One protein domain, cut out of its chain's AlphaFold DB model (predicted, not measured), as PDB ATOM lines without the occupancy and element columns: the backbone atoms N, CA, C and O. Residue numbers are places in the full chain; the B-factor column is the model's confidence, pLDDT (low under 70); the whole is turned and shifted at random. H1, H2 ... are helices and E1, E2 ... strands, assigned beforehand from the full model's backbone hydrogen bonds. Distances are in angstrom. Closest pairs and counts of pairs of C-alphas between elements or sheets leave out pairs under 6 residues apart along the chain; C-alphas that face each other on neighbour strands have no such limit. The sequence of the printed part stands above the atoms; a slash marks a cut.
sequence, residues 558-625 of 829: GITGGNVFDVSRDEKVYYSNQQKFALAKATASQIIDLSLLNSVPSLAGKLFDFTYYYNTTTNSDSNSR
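This is residues 558 to 625 of the 829 residues of an uncharacterized protein of uncultured archaeon (UniProt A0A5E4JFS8). This is a flat, loose model with little regular structure: short E1 lies parallel beside E2, E2 leads to the small helix H1 at one end, and E3 runs back near E2. Residues 561 to 583 make a long loop on E1's side, and residues 612 to 625 fold back at the end away from H1. The printed part has 68 residues, 22 of them in E1, E2, H1 and E3, in that order; the class is mixed, the radius of gyration of the C-alphas 13.9 A, the spans 37 by 33 by 15 A.

E1, residues 558 to 560, and E2, residues 584 to 590, are parallel neighbours at 32 degrees; N 558 and O 584 are 2.8 A apart, within hydrogen-bond range. H1, residues 594 to 599, has 1 of 2 O i to N i+4 pairs within range. E3, residues 606 to 611, pairs with no named strand but is near E2. H1 and E3 are only just apart, closest 8.4 A.

C-alpha 558 of E1 is at (166.226, 209.200, 174.602). E2 is 19.6 A long, H1 8.6 A. E3 is 13.6 A long, ending at C-alpha 611, (179.324, 211.093, 167.549).

The printed part has no cut. E1 to E2 is a long link. Residues 614 to 623 are among those under pLDDT 70.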
ATOM      1  N   GLY A 558     166.456 208.114 173.667       83.38
ATOM      2  CA  GLY A 558     166.226 209.200 174.602       83.38
ATOM      3  C   GLY A 558     167.304 210.249 174.420       83.38
ATOM      4  O   GLY A 558     168.457 210.033 174.793       83.38
ATOM      5  N   ILE A 559     166.948 211.390 173.844       75.75
ATOM      6  CA  ILE A 559     167.906 212.471 173.634       75.75
ATOM      7  C   ILE A 559     167.652 213.576 174.647       75.75
ATOM      8  O   ILE A 559     166.535 214.071 174.789       75.75
ATOM      9  N   THR A 560     168.694 213.936 175.386       72.81
ATOM     10  CA  THR A 560     168.636 214.919 176.466       72.81
ATOM     11  C   THR A 560     169.418 216.181 176.092       72.81
ATOM     12  O   THR A 560     170.358 216.136 175.305       72.81
ATOM     13  N   GLY A 561     169.043 217.328 176.666       63.44
ATOM     14  CA  GLY A 561     169.765 218.597 176.492       63.44
ATOM     15  C   GLY A 561     169.408 219.402 175.229       63.44
ATOM     16  O   GLY A 561     168.807 218.887 174.292       63.44
ATOM     17  N   GLY A 562     169.785 220.689 175.239       59.25
ATOM     18  CA  GLY A 562     169.636 221.614 174.107       59.25
ATOM     19  C   GLY A 562     168.228 222.188 173.888       59.25
ATOM     20  O   GLY A 562     167.281 221.857 174.599       59.25
ATOM     21  N   ASN A 563     168.107 223.086 172.902       59.44
ATOM     22  CA  ASN A 563     166.814 223.459 172.321       59.44
ATOM     23  C   ASN A 563     166.203 222.237 171.617       59.44
ATOM     24  O   ASN A 563     166.938 221.367 171.147       59.44
ATOM     25  N   VAL A 564     164.872 222.193 171.534       63.69
ATOM     26  CA  VAL A 564     164.128 221.139 170.834       63.69
ATOM     27  C   VAL A 564     164.657 220.998 169.401       63.69
ATOM     28  O   VAL A 564     164.618 221.954 168.632       63.69
ATOM     29  N   PHE A 565     165.173 219.814 169.067       73.44
ATOM     30  CA  PHE A 565     165.601 219.472 167.715       73.44
ATOM     31  C   PHE A 565     164.527 218.642 167.032       73.44
ATOM     32  O   PHE A 565     164.074 217.638 167.587       73.44
ATOM     33  N   ASP A 566     164.150 219.071 165.836       81.31
ATOM     34  CA  ASP A 566     163.187 218.373 165.008       81.31
ATOM     35  C   ASP A 566     163.898 217.331 164.133       81.31
ATOM     36  O   ASP A 566     164.817 217.640 163.369       81.31
ATOM     37  N   VAL A 567     163.491 216.070 164.247       82.38
ATOM     38  CA  VAL A 567     163.990 215.010 163.360       82.38
ATOM     39  C   VAL A 567     163.276 215.054 162.020       82.38
ATOM     40  O   VAL A 567     163.914 214.987 160.967       82.38
ATOM     41  N   SER A 568     161.952 215.147 162.083       77.06
ATOM     42  CA  SER A 568     161.033 215.057 160.961       77.06
ATOM     43  C   SER A 568     159.992 216.147 161.138       77.06
ATOM     44  O   SER A 568     159.055 216.006 161.928       77.06
ATOM     45  N   ARG A 569     160.176 217.234 160.380       68.81
ATOM     46  CA  ARG A 569     159.307 218.416 160.422       68.81
ATOM     47  C   ARG A 569     157.848 218.082 160.129       68.81
ATOM     48  O   ARG A 569     156.945 218.726 160.662       68.81
ATOM     49  N   ASP A 570     157.635 217.063 159.304       67.25
ATOM     50  CA  ASP A 570     156.315 216.598 158.890       67.25
ATOM     51  C   ASP A 570     155.589 215.893 160.045       67.25
ATOM     52  O   ASP A 570     154.424 216.183 160.326       67.25
ATOM     53  N   GLU A 571     156.303 215.045 160.786       66.50
ATOM     54  CA  GLU A 571     155.738 214.236 161.875       66.50
ATOM     55  C   GLU A 571     155.888 214.883 163.261       66.50
ATOM     56  O   GLU A 571     155.346 214.382 164.249       66.50
ATOM     57  N   LYS A 572     156.588 216.025 163.344       72.25
ATOM     58  CA  LYS A 572     156.856 216.777 164.581       72.25
ATOM     59  C   LYS A 572     157.483 215.897 165.661       72.25
ATOM     60  O   LYS A 572     157.072 215.910 166.827       72.25
ATOM     61  N   VAL A 573     158.470 215.102 165.262       72.00
ATOM     62  CA  VAL A 573     159.194 214.220 166.176       72.00
ATOM     63  C   VAL A 573     160.231 215.046 166.923       72.00
ATOM     64  O   VAL A 573     161.283 215.401 166.390       72.00
ATOM     65  N   TYR A 574     159.906 215.338 168.181       70.75
ATOM     66  CA  TYR A 574     160.747 216.107 169.087       70.75
ATOM     67  C   TYR A 574     161.358 215.221 170.163       70.75
ATOM     68  O   TYR A 574     160.688 214.391 170.779       70.75
ATOM     69  N   TYR A 575     162.622 215.472 170.470       66.56
ATOM     70  CA  TYR A 575     163.283 214.823 171.589       66.56
ATOM     71  C   TYR A 575     162.908 215.468 172.925       66.56
ATOM     72  O   TYR A 575     162.971 216.689 173.075       66.56
ATOM     73  N   SER A 576     162.546 214.644 173.914       60.56
ATOM     74  CA  SER A 576     162.265 215.093 175.280       60.56
ATOM     75  C   SER A 576     163.245 214.486 176.284       60.56
ATOM     76  O   SER A 576     163.640 213.323 176.201       60.56
ATOM     77  N   ASN A 577     163.582 215.271 177.307       63.53
ATOM     78  CA  ASN A 577     164.421 214.847 178.429       63.53
ATOM     79  C   ASN A 577     163.745 213.818 179.360       63.53
ATOM     80  O   ASN A 577     164.339 213.416 180.364       63.53
ATOM     81  N   GLN A 578     162.510 213.411 179.059       65.06
ATOM     82  CA  GLN A 578     161.735 212.482 179.879       65.06
ATOM     83  C   GLN A 578     162.068 211.016 179.561       65.06
ATOM     84  O   GLN A 578     161.863 210.161 180.414       65.06
ATOM     85  N   GLN A 579     162.714 210.742 178.419       76.00
ATOM     86  CA  GLN A 579     163.043 209.405 177.897       76.00
ATOM     87  C   GLN A 579     164.211 208.706 178.624       76.00
ATOM     88  O   GLN A 579     165.211 208.304 178.030       76.00
ATOM     89  N   LYS A 580     164.101 208.577 179.951       74.25
ATOM     90  CA  LYS A 580     165.172 208.108 180.847       74.25
ATOM     91  C   LYS A 580     165.523 206.632 180.713       74.25
ATOM     92  O   LYS A 580     166.605 206.267 181.161       74.25
ATOM     93  N   PHE A 581     164.662 205.797 180.146       84.69
ATOM     94  CA  PHE A 581     164.893 204.352 180.048       84.69
ATOM     95  C   PHE A 581     164.997 203.862 178.602       84.69
ATOM     96  O   PHE A 581     164.996 202.655 178.365       84.69
ATOM     97  N   ALA A 582     165.105 204.790 177.645       87.94
ATOM     98  CA  ALA A 582     165.276 204.459 176.241       87.94
ATOM     99  C   ALA A 582     166.556 203.641 176.020       87.94
ATOM    100  O   ALA A 582     167.534 203.802 176.756       87.94
ATOM    101  N   LEU A 583     166.541 202.781 174.999       87.88
ATOM    102  CA  LEU A 583     167.644 201.867 174.694       87.88
ATOM    103  C   LEU A 583     168.937 202.605 174.348       87.88
ATOM    104  O   LEU A 583     170.020 202.225 174.793       87.88
ATOM    105  N   ALA A 584     168.824 203.630 173.510       88.12
ATOM    106  CA  ALA A 584     169.932 204.489 173.138       88.12
ATOM    107  C   ALA A 584     169.737 205.860 173.772       88.12
ATOM    108  O   ALA A 584     168.621 206.375 173.842       88.12
ATOM    109  N   LYS A 585     170.826 206.496 174.205       85.25
ATOM    110  CA  LYS A 585     170.775 207.887 174.655       85.25
ATOM    111  C   LYS A 585     171.815 208.728 173.965       85.25
ATOM    112  O   LYS A 585     172.933 208.272 173.738       85.25
ATOM    113  N   ALA A 586     171.449 209.971 173.687       84.75
ATOM    114  CA  ALA A 586     172.367 210.976 173.184       84.75
ATOM    115  C   ALA A 586     172.115 212.320 173.862       84.75
ATOM    116  O   ALA A 586     171.012 212.602 174.315       84.75
ATOM    117  N   THR A 587     173.134 213.164 173.920       84.81
ATOM    118  CA  THR A 587     172.993 214.551 174.345       84.81
ATOM    119  C   THR A 587     172.978 215.438 173.110       84.81
ATOM    120  O   THR A 587     173.953 215.449 172.354       84.81
ATOM    121  N   ALA A 588     171.902 216.190 172.900       84.94
ATOM    122  CA  ALA A 588     171.822 217.180 171.837       84.94
ATOM    123  C   ALA A 588     172.231 218.566 172.346       84.94
ATOM    124  O   ALA A 588     171.960 218.968 173.477       84.94
ATOM    125  N   SER A 589     172.899 219.321 171.483       85.38
ATOM    126  CA  SER A 589     173.248 220.719 171.719       85.38
ATOM    127  C   SER A 589     173.082 221.498 170.427       85.38
ATOM    128  O   SER A 589     173.495 221.029 169.370       85.38
ATOM    129  N   GLN A 590     172.490 222.685 170.510       86.88
ATOM    130  CA  GLN A 590     172.379 223.596 169.378       86.88
ATOM    131  C   GLN A 590     173.356 224.754 169.579       86.88
ATOM    132  O   GLN A 590     173.360 225.390 170.634       86.88
ATOM    133  N   ILE A 591     174.188 225.027 168.578       86.38
ATOM    134  CA  ILE A 591     175.132 226.141 168.578       86.38
ATOM    135  C   ILE A 591     174.665 227.151 167.531       86.38
ATOM    136  O   ILE A 591     174.742 226.909 166.331       86.38
ATOM    137  N   ILE A 592     174.189 228.298 168.016       86.88
ATOM    138  CA  ILE A 592     173.750 229.450 167.208       86.88
ATOM    139  C   ILE A 592     174.552 230.720 167.529       86.88
ATOM    140  O   ILE A 592     174.188 231.824 167.120       86.88
ATOM    141  N   ASP A 593     175.627 230.593 168.311       87.25
ATOM    142  CA  ASP A 593     176.507 231.717 168.617       87.25
ATOM    143  C   ASP A 593     177.276 232.113 167.352       87.25
ATOM    144  O   ASP A 593     178.106 231.361 166.843       87.25
ATOM    145  N   LEU A 594     176.978 233.310 166.847       85.44
ATOM    146  CA  LEU A 594     177.533 233.810 165.595       85.44
ATOM    147  C   LEU A 594     179.067 233.915 165.630       85.44
ATOM    148  O   LEU A 594     179.711 233.653 164.616       85.44
ATOM    149  N   SER A 595     179.663 234.260 166.778       82.75
ATOM    150  CA  SER A 595     181.122 234.301 166.910       82.75
ATOM    151  C   SER A 595     181.685 232.891 166.785       82.75
ATOM    152  O   SER A 595     182.602 232.685 165.996       82.75
ATOM    153  N   LEU A 596     181.139 231.907 167.508       83.81
ATOM    154  CA  LEU A 596     181.641 230.524 167.489       83.81
ATOM    155  C   LEU A 596     181.493 229.852 166.121       83.81
ATOM    156  O   LEU A 596     182.414 229.163 165.691       83.81
ATOM    157  N   LEU A 597     180.370 230.077 165.434       85.75
ATOM    158  CA  LEU A 597     180.086 229.497 164.115       85.75
ATOM    159  C   LEU A 597     181.109 229.880 163.043       85.75
ATOM    160  O   LEU A 597     181.318 229.120 162.108       85.75
ATOM    161  N   ASN A 598     181.725 231.053 163.169       84.75
ATOM    162  CA  ASN A 598     182.690 231.551 162.194       84.75
ATOM    163  C   ASN A 598     184.133 231.333 162.680       84.75
ATOM    164  O   ASN A 598     185.002 230.920 161.920       84.75
ATOM    165  N   SER A 599     184.383 231.540 163.974       78.00
ATOM    166  CA  SER A 599     185.739 231.563 164.528       78.00
ATOM    167  C   SER A 599     186.348 230.215 164.891       78.00
ATOM    168  O   SER A 599     187.568 230.124 165.042       78.00
ATOM    169  N   VAL A 600     185.525 229.187 165.106       80.94
ATOM    170  CA  VAL A 600     185.990 227.858 165.505       80.94
ATOM    171  C   VAL A 600     186.035 226.989 164.255       80.94
ATOM    172  O   VAL A 600     184.973 226.569 163.792       80.94
ATOM    173  N   PRO A 601     187.226 226.641 163.725       77.19
ATOM    174  CA  PRO A 601     187.318 225.883 162.479       77.19
ATOM    175  C   PRO A 601     186.530 224.573 162.547       77.19
ATOM    176  O   PRO A 601     185.810 224.222 161.624       77.19
ATOM    177  N   SER A 602     186.573 223.881 163.690       75.06
ATOM    178  CA  SER A 602     185.852 222.621 163.891       75.06
ATOM    179  C   SER A 602     184.325 222.754 163.964       75.06
ATOM    180  O   SER A 602     183.665 221.724 164.084       75.06
ATOM    181  N   LEU A 603     183.758 223.962 163.916       80.06
ATOM    182  CA  LEU A 603     182.317 224.231 163.827       80.06
ATOM    183  C   LEU A 603     181.938 224.952 162.529       80.06
ATOM    184  O   LEU A 603     180.811 224.784 162.065       80.06
ATOM    185  N   ALA A 604     182.864 225.716 161.946       82.62
ATOM    186  CA  ALA A 604     182.660 226.432 160.697       82.62
ATOM    187  C   ALA A 604     182.181 225.488 159.585       82.62
ATOM    188  O   ALA A 604     182.696 224.382 159.400       82.62
ATOM    189  N   GLY A 605     181.126 225.905 158.888       87.75
ATOM    190  CA  GLY A 605     180.528 225.134 157.801       87.75
ATOM    191  C   GLY A 605     179.729 223.903 158.210       87.75
ATOM    192  O   GLY A 605     179.099 223.310 157.341       87.75
ATOM    193  N   LYS A 606     179.694 223.506 159.486       92.50
ATOM    194  CA  LYS A 606     178.886 222.358 159.910       92.50
ATOM    195  C   LYS A 606     177.406 222.706 159.960       92.50
ATOM    196  O   LYS A 606     177.024 223.797 160.374       92.50
ATOM    197  N   LEU A 607     176.579 221.720 159.646       94.62
ATOM    198  CA  LEU A 607     175.134 221.704 159.878       94.62
ATOM    199  C   LEU A 607     174.759 220.744 161.009       94.62
ATOM    200  O   LEU A 607     173.889 221.044 161.829       94.62
ATOM    201  N   PHE A 608     175.443 219.602 161.059       94.31
ATOM    202  CA  PHE A 608     175.187 218.529 162.008       94.31
ATOM    203  C   PHE A 608     176.464 217.744 162.296       94.31
ATOM    204  O   PHE A 608     177.291 217.546 161.407       94.31
ATOM    205  N   ASP A 609     176.622 217.283 163.530       92.69
ATOM    206  CA  ASP A 609     177.741 216.451 163.965       92.69
ATOM    207  C   ASP A 609     177.243 215.458 165.011       92.69
ATOM    208  O   ASP A 609     176.894 215.843 166.131       92.69
ATOM    209  N   PHE A 610     177.186 214.185 164.642       92.69
ATOM    210  CA  PHE A 610     176.798 213.103 165.528       92.69
ATOM    211  C   PHE A 610     177.991 212.213 165.801       92.69
ATOM    212  O   PHE A 610     178.570 211.655 164.878       92.69
ATOM    213  N   THR A 611     178.336 212.063 167.075       89.62
ATOM    214  CA  THR A 611     179.324 211.093 167.549       89.62
ATOM    215  C   THR A 611     178.632 210.079 168.451       89.62
ATOM    216  O   THR A 611     178.017 210.452 169.454       89.62
ATOM    217  N   TYR A 612     178.729 208.802 168.105       87.44
ATOM    218  CA  TYR A 612     178.203 207.687 168.880       87.44
ATOM    219  C   TYR A 612     179.289 207.104 169.776       87.44
ATOM    220  O   TYR A 612     180.346 206.703 169.302       87.44
ATOM    221  N   TYR A 613     179.017 207.000 171.075       81.25
ATOM    222  CA  TYR A 613     179.948 206.376 172.012       81.25
ATOM    223  C   TYR A 613     179.382 205.047 172.493       81.25
ATOM    224  O   TYR A 613     178.431 204.996 173.274       81.25
ATOM    225  N   TYR A 614     180.001 203.957 172.047       66.25
ATOM    226  CA  TYR A 614     179.668 202.615 172.505       66.25
ATOM    227  C   TYR A 614     180.362 202.341 173.846       66.25
ATOM    228  O   TYR A 614     181.554 202.049 173.876       66.25
ATOM    229  N   ASN A 615     179.639 202.448 174.965       56.25
ATOM    230  CA  ASN A 615     180.149 202.031 176.274       56.25
ATOM    231  C   ASN A 615     179.377 200.802 176.771       56.25
ATOM    232  O   ASN A 615     178.194 200.886 177.082       56.25
ATOM    233  N   THR A 616     180.056 199.657 176.843       51.56
ATOM    234  CA  THR A 616     179.495 198.371 177.295       51.56
ATOM    235  C   THR A 616     179.646 198.123 178.791       51.56
ATOM    236  O   THR A 616     179.114 197.138 179.297       51.56
ATOM    237  N   THR A 617     180.403 198.962 179.501       43.53
ATOM    238  CA  THR A 617     180.893 198.637 180.853       43.53
ATOM    239  C   THR A 617     180.119 199.302 181.980       43.53
ATOM    240  O   THR A 617     180.191 198.848 183.119       43.53
ATOM    241  N   THR A 618     179.335 200.336 181.689       42.22
ATOM    242  CA  THR A 618     178.569 201.058 182.704       42.22
ATOM    243  C   THR A 618     177.179 201.358 182.166       42.22
ATOM    244  O   THR A 618     177.059 202.080 181.183       42.22
ATOM    245  N   ASN A 619     176.135 200.896 182.861       43.03
ATOM    246  CA  ASN A 619     174.728 201.296 182.667       43.03
ATOM    247  C   ASN A 619     174.483 202.818 182.857       43.03
ATOM    248  O   ASN A 619     173.347 203.252 183.021       43.03
ATOM    249  N   SER A 620     175.530 203.646 182.889       44.19
ATOM    250  CA  SER A 620     175.436 205.091 182.752       44.19
ATOM    251  C   SER A 620     175.494 205.445 181.269       44.19
ATOM    252  O   SER A 620     176.557 205.702 180.696       44.19
ATOM    253  N   ASP A 621     174.320 205.440 180.657       52.50
ATOM    254  CA  ASP A 621     174.043 206.157 179.421       52.50
ATOM    255  C   ASP A 621     174.591 207.589 179.473       52.50
ATOM    256  O   ASP A 621     174.452 208.210 180.526       52.50
ATOM    257  N   SER A 622     175.147 208.135 178.374       55.19
ATOM    258  CA  SER A 622     175.034 209.575 177.993       55.19
ATOM    259  C   SER A 622     176.136 210.154 177.090       55.19
ATOM    260  O   SER A 622     176.030 211.325 176.729       55.19
ATOM    261  N   ASN A 623     177.168 209.414 176.669       67.44
ATOM    262  CA  ASN A 623     178.271 210.081 175.953       67.44
ATOM    263  C   ASN A 623     177.998 210.374 174.473       67.44
ATOM    264  O   ASN A 623     178.616 211.296 173.941       67.44
ATOM    265  N   SER A 624     177.093 209.642 173.806       86.25
ATOM    266  CA  SER A 624     176.696 209.965 172.426       86.25
ATOM    267  C   SER A 624     176.258 211.420 172.347       86.25
ATOM    268  O   SER A 624     175.468 211.883 173.168       86.25
ATOM    269  N   ARG A 625     176.793 212.164 171.384       87.69
ATOM    270  CA  ARG A 625     176.632 213.614 171.307       87.69
ATOM    271  C   ARG A 625     176.185 214.018 169.919       87.69
ATOM    272  O   ARG A 625     176.795 213.619 168.934       87.69
TER     273      ARG A 625